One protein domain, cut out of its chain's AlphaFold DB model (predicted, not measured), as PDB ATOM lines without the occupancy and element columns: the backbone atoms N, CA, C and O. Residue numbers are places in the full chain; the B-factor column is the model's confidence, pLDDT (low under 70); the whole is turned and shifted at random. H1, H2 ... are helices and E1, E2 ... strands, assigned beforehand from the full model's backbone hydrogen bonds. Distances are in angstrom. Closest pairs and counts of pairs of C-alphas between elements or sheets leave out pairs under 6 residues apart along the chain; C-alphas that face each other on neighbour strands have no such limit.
ATOM      1  N   GLU A   2     526.056 309.353 399.917       82.69
ATOM      2  CA  GLU A   2     524.910 308.447 399.878       82.69
ATOM      3  C   GLU A   2     524.249 308.559 398.505       82.69
ATOM      4  O   GLU A   2     524.164 309.643 397.947       82.69
ATOM      5  N   LEU A   3     523.812 307.442 397.934       81.00
ATOM      6  CA  LEU A   3     522.984 307.430 396.737       81.00
ATOM      7  C   LEU A   3     521.548 307.209 397.171       81.00
ATOM      8  O   LEU A   3     521.229 306.154 397.716       81.00
ATOM      9  N   TRP A   4     520.681 308.167 396.887       78.12
ATOM     10  CA  TRP A   4     519.265 308.077 397.212       78.12
ATOM     11  C   TRP A   4     518.442 307.721 395.975       78.12
ATOM     12  O   TRP A   4     518.687 308.219 394.877       78.12
ATOM     13  N   ALA A   5     517.436 306.865 396.144       76.19
ATOM     14  CA  ALA A   5     516.499 306.528 395.081       76.19
ATOM     15  C   ALA A   5     515.061 306.403 395.587       76.19
ATOM     16  O   ALA A   5     514.800 306.056 396.737       76.19
ATOM     17  N   ALA A   6     514.125 306.680 394.688       73.44
ATOM     18  CA  ALA A   6     512.699 306.424 394.832       73.44
ATOM     19  C   ALA A   6     512.176 305.938 393.477       73.44
ATOM     20  O   ALA A   6     512.723 306.312 392.436       73.44
ATOM     21  N   GLY A   7     511.124 305.125 393.462       70.81
ATOM     22  CA  GLY A   7     510.544 304.669 392.203       70.81
ATOM     23  C   GLY A   7     509.735 303.388 392.313       70.81
ATOM     24  O   GLY A   7     509.912 302.590 393.231       70.81
ATOM     25  N   PHE A   8     508.863 303.209 391.324       64.62
ATOM     26  CA  PHE A   8     508.067 302.006 391.131       64.62
ATOM     27  C   PHE A   8     508.715 301.124 390.058       64.62
ATOM     28  O   PHE A   8     509.201 301.637 389.048       64.62
ATOM     29  N   ASN A   9     508.702 299.808 390.261       64.94
ATOM     30  CA  ASN A   9     509.166 298.798 389.310       64.94
ATOM     31  C   ASN A   9     510.658 298.919 388.919       64.94
ATOM     32  O   ASN A   9     511.060 298.695 387.775       64.94
ATOM     33  N   ALA A  10     511.511 299.297 389.874       64.69
ATOM     34  CA  ALA A  10     512.953 299.440 389.673       64.69
ATOM     35  C   ALA A  10     513.674 298.089 389.824       64.69
ATOM     36  O   ALA A  10     514.379 297.844 390.802       64.69
ATOM     37  N   TRP A  11     513.450 297.190 388.863       69.31
ATOM     38  CA  TRP A  11     513.829 295.769 388.890       69.31
ATOM     39  C   TRP A  11     515.267 295.496 389.362       69.31
ATOM     40  O   TRP A  11     516.214 295.541 388.581       69.31
ATOM     41  N   ALA A  12     515.422 295.247 390.666       71.25
ATOM     42  CA  ALA A  12     516.698 295.088 391.365       71.25
ATOM     43  C   ALA A  12     517.724 296.223 391.156       71.25
ATOM     44  O   ALA A  12     518.862 296.053 391.566       71.25
ATOM     45  N   GLN A  13     517.341 297.378 390.597       73.69
ATOM     46  CA  GLN A  13     518.259 298.479 390.241       73.69
ATOM     47  C   GLN A  13     518.873 299.172 391.462       73.69
ATOM     48  O   GLN A  13     519.809 299.947 391.337       73.69
ATOM     49  N   PHE A  14     518.336 298.914 392.649       75.06
ATOM     50  CA  PHE A  14     518.748 299.554 393.895       75.06
ATOM     51  C   PHE A  14     519.588 298.644 394.796       75.06
ATOM     52  O   PHE A  14     519.822 298.970 395.953       75.06
ATOM     53  N   HIS A  15     520.027 297.492 394.289       77.25
ATOM     54  CA  HIS A  15     520.723 296.481 395.082       77.25
ATOM     55  C   HIS A  15     522.091 296.189 394.469       77.25
ATOM     56  O   HIS A  15     522.207 295.456 393.487       77.25
ATOM     57  N   PHE A  16     523.140 296.782 395.033       78.88
ATOM     58  CA  PHE A  16     524.502 296.650 394.510       78.88
ATOM     59  C   PHE A  16     525.263 295.432 395.054       78.88
ATOM     60  O   PHE A  16     526.210 294.979 394.420       78.88
ATOM     61  N   ASP A  17     524.855 294.899 396.209       70.94
ATOM     62  CA  ASP A  17     525.618 293.870 396.931       70.94
ATOM     63  C   ASP A  17     524.894 292.515 397.031       70.94
ATOM     64  O   ASP A  17     525.490 291.522 397.447       70.94
ATOM     65  N   THR A  18     523.611 292.434 396.664       63.94
ATOM     66  CA  THR A  18     522.831 291.187 396.751       63.94
ATOM     67  C   THR A  18     521.916 291.028 395.536       63.94
ATOM     68  O   THR A  18     521.121 291.926 395.265       63.94
ATOM     69  N   PRO A  19     521.971 289.895 394.808       58.12
ATOM     70  CA  PRO A  19     520.976 289.591 393.786       58.12
ATOM     71  C   PRO A  19     519.605 289.467 394.448       58.12
ATOM     72  O   PRO A  19     519.457 288.701 395.403       58.12
ATOM     73  N   VAL A  20     518.602 290.188 393.949       61.03
ATOM     74  CA  VAL A  20     517.227 290.067 394.448       61.03
ATOM     75  C   VAL A  20     516.442 289.155 393.500       61.03
ATOM     76  O   VAL A  20     516.228 289.527 392.350       61.03
ATOM     77  N   PRO A  21     516.028 287.948 393.934       54.19
ATOM     78  CA  PRO A  21     515.353 286.974 393.074       54.19
ATOM     79  C   PRO A  21     513.834 287.202 392.929       54.19
ATOM     80  O   PRO A  21     513.150 286.352 392.366       54.19
ATOM     81  N   VAL A  22     513.287 288.300 393.462       60.38
ATOM     82  CA  VAL A  22     511.839 288.572 393.559       60.38
ATOM     83  C   VAL A  22     511.532 289.964 393.002       60.38
ATOM     84  O   VAL A  22     512.429 290.806 392.949       60.38
ATOM     85  N   ASP A  23     510.278 290.185 392.588       59.75
ATOM     86  CA  ASP A  23     509.745 291.498 392.202       59.75
ATOM     87  C   ASP A  23     510.248 292.605 393.146       59.75
ATOM     88  O   ASP A  23     510.233 292.419 394.371       59.75
ATOM     89  N   PRO A  24     510.732 293.735 392.602       63.53
ATOM     90  CA  PRO A  24     511.324 294.786 393.407       63.53
ATOM     91  C   PRO A  24     510.261 295.387 394.328       63.53
ATOM     92  O   PRO A  24     509.135 295.655 393.914       63.53
ATOM     93  N   VAL A  25     510.633 295.634 395.583       66.38
ATOM     94  CA  VAL A  25     509.823 296.476 396.465       66.38
ATOM     95  C   VAL A  25     509.927 297.901 395.935       66.38
ATOM     96  O   VAL A  25     511.025 298.454 395.856       66.38
ATOM     97  N   ASP A  26     508.791 298.476 395.552       72.62
ATOM     98  CA  ASP A  26     508.717 299.884 395.180       72.62
ATOM     99  C   ASP A  26     509.234 300.753 396.331       72.62
ATOM    100  O   ASP A  26     508.969 300.482 397.505       72.62
ATOM    101  N   LEU A  27     509.958 301.816 395.994       72.88
ATOM    102  CA  LEU A  27     510.429 302.808 396.951       72.88
ATOM    103  C   LEU A  27     509.495 304.023 396.882       72.88
ATOM    104  O   LEU A  27     509.725 304.917 396.061       72.88
ATOM    105  N   PRO A  28     508.428 304.082 397.709       71.12
ATOM    106  CA  PRO A  28     507.481 305.199 397.691       71.12
ATOM    107  C   PRO A  28     508.086 306.497 398.238       71.12
ATOM    108  O   PRO A  28     507.516 307.565 398.041       71.12
ATOM    109  N   ASN A  29     509.225 306.406 398.928       74.19
ATOM    110  CA  ASN A  29     509.975 307.530 399.469       74.19
ATOM    111  C   ASN A  29     511.443 307.401 399.057       74.19
ATOM    112  O   ASN A  29     511.933 306.287 398.852       74.19
ATOM    113  N   PHE A  30     512.148 308.533 399.002       70.25
ATOM    114  CA  PHE A  30     513.600 308.531 398.851       70.25
ATOM    115  C   PHE A  30     514.234 307.680 399.949       70.25
ATOM    116  O   PHE A  30     514.013 307.901 401.137       70.25
ATOM    117  N   THR A  31     514.996 306.683 399.520       76.12
ATOM    118  CA  THR A  31     515.684 305.721 400.376       76.12
ATOM    119  C   THR A  31     517.153 305.699 399.974       76.12
ATOM    120  O   THR A  31     517.447 305.691 398.779       76.12
ATOM    121  N   SER A  32     518.068 305.705 400.945       83.25
ATOM    122  CA  SER A  32     519.497 305.506 400.679       83.25
ATOM    123  C   SER A  32     519.716 304.063 400.220       83.25
ATOM    124  O   SER A  32     519.320 303.119 400.909       83.25
ATOM    125  N   ILE A  33     520.278 303.893 399.026       83.00
ATOM    126  CA  ILE A  33     520.487 302.598 398.358       83.00
ATOM    127  C   ILE A  33     521.968 302.218 398.245       83.00
ATOM    128  O   ILE A  33     522.290 301.085 397.889       83.00
ATOM    129  N   LEU A  34     522.879 303.151 398.527       87.00
ATOM    130  CA  LEU A  34     524.318 302.909 398.552       87.00
ATOM    131  C   LEU A  34     525.007 303.978 399.399       87.00
ATOM    132  O   LEU A  34     524.759 305.161 399.209       87.00
ATOM    133  N   GLU A  35     525.925 303.563 400.265       91.44
ATOM    134  CA  GLU A  35     526.804 304.463 401.012       91.44
ATOM    135  C   GLU A  35     528.258 304.113 400.699       91.44
ATOM    136  O   GLU A  35     528.654 302.943 400.746       91.44
ATOM    137  N   ASP A  36     529.056 305.117 400.352       92.81
ATOM    138  CA  ASP A  36     530.473 304.954 400.030       92.81
ATOM    139  C   ASP A  36     531.215 306.294 400.193       92.81
ATOM    140  O   ASP A  36     530.598 307.365 400.182       92.81
ATOM    141  N   ASP A  37     532.538 306.260 400.357       91.62
ATOM    142  CA  ASP A  37     533.364 307.469 400.482       91.62
ATOM    143  C   ASP A  37     533.323 308.317 399.202       91.62
ATOM    144  O   ASP A  37     533.373 309.546 399.270       91.62
ATOM    145  N   SER A  38     533.157 307.670 398.043       88.31
ATOM    146  CA  SER A  38     532.852 308.329 396.777       88.31
ATOM    147  C   SER A  38     531.745 307.584 396.041       88.31
ATOM    148  O   SER A  38     531.744 306.358 395.979       88.31
ATOM    149  N   ILE A  39     530.784 308.322 395.484       86.31
ATOM    150  CA  ILE A  39     529.747 307.768 394.614       86.31
ATOM    151  C   ILE A  39     529.619 308.672 393.402       86.31
ATOM    152  O   ILE A  39     529.377 309.869 393.520       86.31
ATOM    153  N   GLU A  40     529.739 308.073 392.227       83.44
ATOM    154  CA  GLU A  40     529.557 308.757 390.962       83.44
ATOM    155  C   GLU A  40     528.767 307.859 390.017       83.44
ATOM    156  O   GLU A  40     529.203 306.763 389.679       83.44
ATOM    157  N   VAL A  41     527.599 308.298 389.561       81.00
ATOM    158  CA  VAL A  41     526.852 307.547 388.547       81.00
ATOM    159  C   VAL A  41     527.567 307.693 387.209       81.00
ATOM    160  O   VAL A  41     528.018 308.775 386.846       81.00
ATOM    161  N   LEU A  42     527.684 306.589 386.479       79.06
ATOM    162  CA  LEU A  42     528.358 306.515 385.183       79.06
ATOM    163  C   LEU A  42     527.399 306.200 384.042       79.06
ATOM    164  O   LEU A  42     527.637 306.607 382.911       79.06
ATOM    165  N   ALA A  43     526.333 305.451 384.313       76.38
ATOM    166  CA  ALA A  43     525.327 305.126 383.316       76.38
ATOM    167  C   ALA A  43     524.002 304.765 383.982       76.38
ATOM    168  O   ALA A  43     523.972 304.138 385.043       76.38
ATOM    169  N   LEU A  44     522.909 305.112 383.311       73.69
ATOM    170  CA  LEU A  44     521.547 304.755 383.688       73.69
ATOM    171  C   LEU A  44     520.832 304.196 382.458       73.69
ATOM    172  O   LEU A  44     520.978 304.716 381.354       73.69
ATOM    173  N   SER A  45     520.054 303.140 382.651       72.12
ATOM    174  CA  SER A  45     519.168 302.574 381.637       72.12
ATOM    175  C   SER A  45     517.814 302.242 382.254       72.12
ATOM    176  O   SER A  45     517.595 302.427 383.450       72.12
ATOM    177  N   GLU A  46     516.885 301.729 381.447       67.25
ATOM    178  CA  GLU A  46     515.584 301.331 381.979       67.25
ATOM    179  C   GLU A  46     515.637 300.179 382.971       67.25
ATOM    180  O   GLU A  46     514.717 300.037 383.779       67.25
ATOM    181  N   SER A  47     516.698 299.381 382.913       73.69
ATOM    182  CA  SER A  47     516.829 298.141 383.656       73.69
ATOM    183  C   SER A  47     518.024 298.116 384.596       73.69
ATOM    184  O   SER A  47     518.140 297.154 385.347       73.69
ATOM    185  N   ALA A  48     518.903 299.120 384.587       81.38
ATOM    186  CA  ALA A  48     520.130 299.090 385.374       81.38
ATOM    187  C   ALA A  48     520.741 300.469 385.639       81.38
ATOM    188  O   ALA A  48     520.570 301.413 384.866       81.38
ATOM    189  N   ILE A  49     521.543 300.525 386.701       84.56
ATOM    190  CA  ILE A  49     522.388 301.656 387.091       84.56
ATOM    191  C   ILE A  49     523.834 301.185 387.235       84.56
ATOM    192  O   ILE A  49     524.094 300.101 387.757       84.56
ATOM    193  N   ALA A  50     524.774 302.008 386.785       87.31
ATOM    194  CA  ALA A  50     526.197 301.808 387.000       87.31
ATOM    195  C   ALA A  50     526.788 303.011 387.734       87.31
ATOM    196  O   ALA A  50     526.573 304.154 387.325       87.31
ATOM    197  N   VAL A  51     527.549 302.746 388.792       88.69
ATOM    198  CA  VAL A  51     528.197 303.759 389.628       88.69
ATOM    199  C   VAL A  51     529.663 303.403 389.871       88.69
ATOM    200  O   VAL A  51     530.008 302.240 390.062       88.69
ATOM    201  N   LYS A  52     530.541 304.400 389.883       88.81
ATOM    202  CA  LYS A  52     531.912 304.303 390.379       88.81
ATOM    203  C   LYS A  52     531.899 304.629 391.865       88.81
ATOM    204  O   LYS A  52     531.384 305.674 392.255       88.81
ATOM    205  N   THR A  53     532.459 303.741 392.676       91.12
ATOM    206  CA  THR A  53     532.661 303.983 394.106       91.12
ATOM    207  C   THR A  53     534.143 303.966 394.465       91.12
ATOM    208  O   THR A  53     534.981 303.637 393.618       91.12
ATOM    209  N   SER A  54     534.494 304.266 395.720       91.12
ATOM    210  CA  SER A  54     535.882 304.166 396.207       91.12
ATOM    211  C   SER A  54     536.470 302.757 396.056       91.12
ATOM    212  O   SER A  54     537.688 302.583 396.025       91.12
ATOM    213  N   LYS A  55     535.607 301.744 395.919       90.50
ATOM    214  CA  LYS A  55     535.960 300.328 395.757       90.50
ATOM    215  C   LYS A  55     535.911 299.852 394.301       90.50
ATOM    216  O   LYS A  55     536.175 298.679 394.048       90.50
ATOM    217  N   GLY A  56     535.594 300.737 393.357       89.81
ATOM    218  CA  GLY A  56     535.507 300.439 391.928       89.81
ATOM    219  C   GLY A  56     534.088 300.514 391.365       89.81
ATOM    220  O   GLY A  56     533.171 301.050 391.985       89.81
ATOM    221  N   LEU A  57     533.921 300.007 390.144       90.69
ATOM    222  CA  LEU A  57     532.644 299.997 389.432       90.69
ATOM    223  C   LEU A  57     531.658 299.018 390.084       90.69
ATOM    224  O   LEU A  57     531.961 297.836 390.240       90.69
ATOM    225  N   LYS A  58     530.453 299.498 390.394       91.38
ATOM    226  CA  LYS A  58     529.302 298.681 390.779       91.38
ATOM    227  C   LYS A  58     528.170 298.865 389.770       91.38
ATOM    228  O   LYS A  58     527.855 299.987 389.382       91.38
ATOM    229  N   ILE A  59     527.536 297.766 389.368       89.56
ATOM    230  CA  ILE A  59     526.381 297.768 388.462       89.56
ATOM    231  C   ILE A  59     525.256 296.971 389.113       89.56
ATOM    232  O   ILE A  59     525.497 295.905 389.674       89.56
ATOM    233  N   SER A  60     524.039 297.501 389.048       87.50
ATOM    234  CA  SER A  60     522.841 296.906 389.636       87.50
ATOM    235  C   SER A  60     521.697 296.855 388.618       87.50
ATOM    236  O   SER A  60     521.671 297.649 387.676       87.50
ATOM    237  N   GLY A  61     520.755 295.925 388.800       82.62
ATOM    238  CA  GLY A  61     519.659 295.638 387.870       82.62
ATOM    239  C   GLY A  61     520.001 294.578 386.813       82.62
ATOM    240  O   GLY A  61     520.747 293.637 387.075       82.62
ATOM    241  N   ASN A  62     519.440 294.723 385.612       82.06
ATOM    242  CA  ASN A  62     519.660 293.857 384.452       82.06
ATOM    243  C   ASN A  62     520.282 294.668 383.297       82.06
ATOM    244  O   ASN A  62     519.560 295.101 382.390       82.06
ATOM    245  N   PRO A  63     521.592 294.972 383.355       83.88
ATOM    246  CA  PRO A  63     522.249 295.800 382.353       83.88
ATOM    247  C   PRO A  63     522.342 295.064 381.017       83.88
ATOM    248  O   PRO A  63     522.609 293.865 380.961       83.88
ATOM    249  N   SER A  64     522.193 295.803 379.919       83.38
ATOM    250  CA  SER A  64     522.612 295.284 378.620       83.38
ATOM    251  C   SER A  64     524.135 295.137 378.575       83.38
ATOM    252  O   SER A  64     524.877 295.814 379.300       83.38
ATOM    253  N   GLU A  65     524.621 294.280 377.679       83.00
ATOM    254  CA  GLU A  65     526.057 294.147 377.417       83.00
ATOM    255  C   GLU A  65     526.670 295.499 377.026       83.00
ATOM    256  O   GLU A  65     527.723 295.879 377.535       83.00
ATOM    257  N   TYR A  66     525.954 296.274 376.206       79.19
ATOM    258  CA  TYR A  66     526.326 297.636 375.837       79.19
ATOM    259  C   TYR A  66     526.521 298.540 377.061       79.19
ATOM    260  O   TYR A  66     527.567 299.165 377.204       79.19
ATOM    261  N   MET A  67     525.534 298.592 377.964       80.56
ATOM    262  CA  MET A  67     525.606 299.447 379.152       80.56
ATOM    263  C   MET A  67     526.789 299.058 380.041       80.56
ATOM    264  O   MET A  67     527.466 299.930 380.578       80.56
ATOM    265  N   THR A  68     527.044 297.757 380.177       84.56
ATOM    266  CA  THR A  68     528.152 297.241 380.986       84.56
ATOM    267  C   THR A  68     529.491 297.722 380.437       84.56
ATOM    268  O   THR A  68     530.288 298.293 381.177       84.56
ATOM    269  N   HIS A  69     529.722 297.561 379.132       83.06
ATOM    270  CA  HIS A  69     530.955 298.023 378.500       83.06
ATOM    271  C   HIS A  69     531.083 299.549 378.521       83.06
ATOM    272  O   HIS A  69     532.165 300.060 378.799       83.06
ATOM    273  N   PHE A  70     529.989 300.277 378.280       80.62
ATOM    274  CA  PHE A  70     529.960 301.735 378.368       80.62
ATOM    275  C   PHE A  70     530.351 302.215 379.772       80.62
ATOM    276  O   PHE A  70     531.239 303.051 379.912       80.62
ATOM    277  N   ALA A  71     529.752 301.635 380.814       83.69
ATOM    278  CA  ALA A  71     530.053 301.987 382.195       83.69
ATOM    279  C   ALA A  71     531.506 301.673 382.574       83.69
ATOM    280  O   ALA A  71     532.148 302.501 383.216       83.69
ATOM    281  N   SER A  72     532.044 300.525 382.150       85.44
ATOM    282  CA  SER A  72     533.461 300.189 382.340       85.44
ATOM    283  C   SER A  72     534.376 301.207 381.670       85.44
ATOM    284  O   SER A  72     535.303 301.713 382.297       85.44
ATOM    285  N   LEU A  73     534.067 301.584 380.429       80.56
ATOM    286  CA  LEU A  73     534.856 302.552 379.681       80.56
ATOM    287  C   LEU A  73     534.832 303.940 380.328       80.56
ATOM    288  O   LEU A  73     535.872 304.584 380.453       80.56
ATOM    289  N   CYS A  74     533.662 304.384 380.793       80.44
ATOM    290  CA  CYS A  74     533.543 305.596 381.593       80.44
ATOM    291  C   CYS A  74     534.343 305.474 382.894       80.44
ATOM    292  O   CYS A  74     535.089 306.387 383.218       80.44
ATOM    293  N   ALA A  75     534.260 304.359 383.622       83.06
ATOM    294  CA  ALA A  75     534.998 304.180 384.873       83.06
ATOM    295  C   ALA A  75     536.522 304.296 384.687       83.06
ATOM    296  O   ALA A  75     537.192 304.870 385.551       83.06
ATOM    297  N   GLU A  76     537.041 303.776 383.570       81.12
ATOM    298  CA  GLU A  76     538.459 303.800 383.195       81.12
ATOM    299  C   GLU A  76     538.934 305.170 382.705       81.12
ATOM    300  O   GLU A  76     540.014 305.614 383.089       81.12
ATOM    301  N   ARG A  77     538.148 305.826 381.842       75.94
ATOM    302  CA  ARG A  77     538.574 307.038 381.119       75.94
ATOM    303  C   ARG A  77     538.128 308.347 381.754       75.94
ATOM    304  O   ARG A  77     538.653 309.390 381.383       75.94
ATOM    305  N   LYS A  78     537.144 308.317 382.654       68.19
ATOM    306  CA  LYS A  78     536.617 309.516 383.311       68.19
ATOM    307  C   LYS A  78     537.692 310.138 384.194       68.19
ATOM    308  O   LYS A  78     537.953 309.665 385.303       68.19
ATOM    309  N   GLU A  79     538.299 311.199 383.678       65.75
ATOM    310  CA  GLU A  79     538.974 312.216 384.478       65.75
ATOM    311  C   GLU A  79     537.912 312.987 385.276       65.75
ATOM    312  O   GLU A  79     536.745 313.039 384.872       65.75
TER     313      GLU A  79
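AT A GLANCE: This is residues 2 to 79 of the 271 residues of an uncharacterized protein of Amorphotheca resinae ATCC 22711 (UniProt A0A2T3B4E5). A small twisted sheet, E3, E4 and E5, has helix H1 packed over one face, while a separate hairpin, E1 and E2, with a long loop at residues 8 to 26, lies away from H1. The printed part has 78 residues, class mixed, in the order E1 E2 E3 E4 E5 H1; E3 E4 E5 is a meander, each strand antiparallel to its neighbour before. It is compact, radius of gyration of the C-alphas 12.2 A, spanning 35 by 28 by 18 A.

IN THESE COORDINATES: E1, residues 2 to 7, begins at C-alpha (524.910, 308.447, 399.878). E2, 27 to 35, bends by 68 degrees at residue 30. E3 is 39 to 44, E4 48 to 53, E5 56 to 61, H1 65 to 77, 18.3 A long.

HOW THE PARTS SIT: Within hydrogen-bond range are N 5 and O 31, 2.9 A, in hairpin E1 and E2, and N 42 and O 50, 2.8 A, in hairpin E3 and E4. H1, every O i to N i+4 pair within range, is on the sheet, height 8.9 A.

THE WHOLE: The printed part has no cut. Residues 8 to 11, 18 to 25, 46 and 78 to 79 have pLDDT under 70.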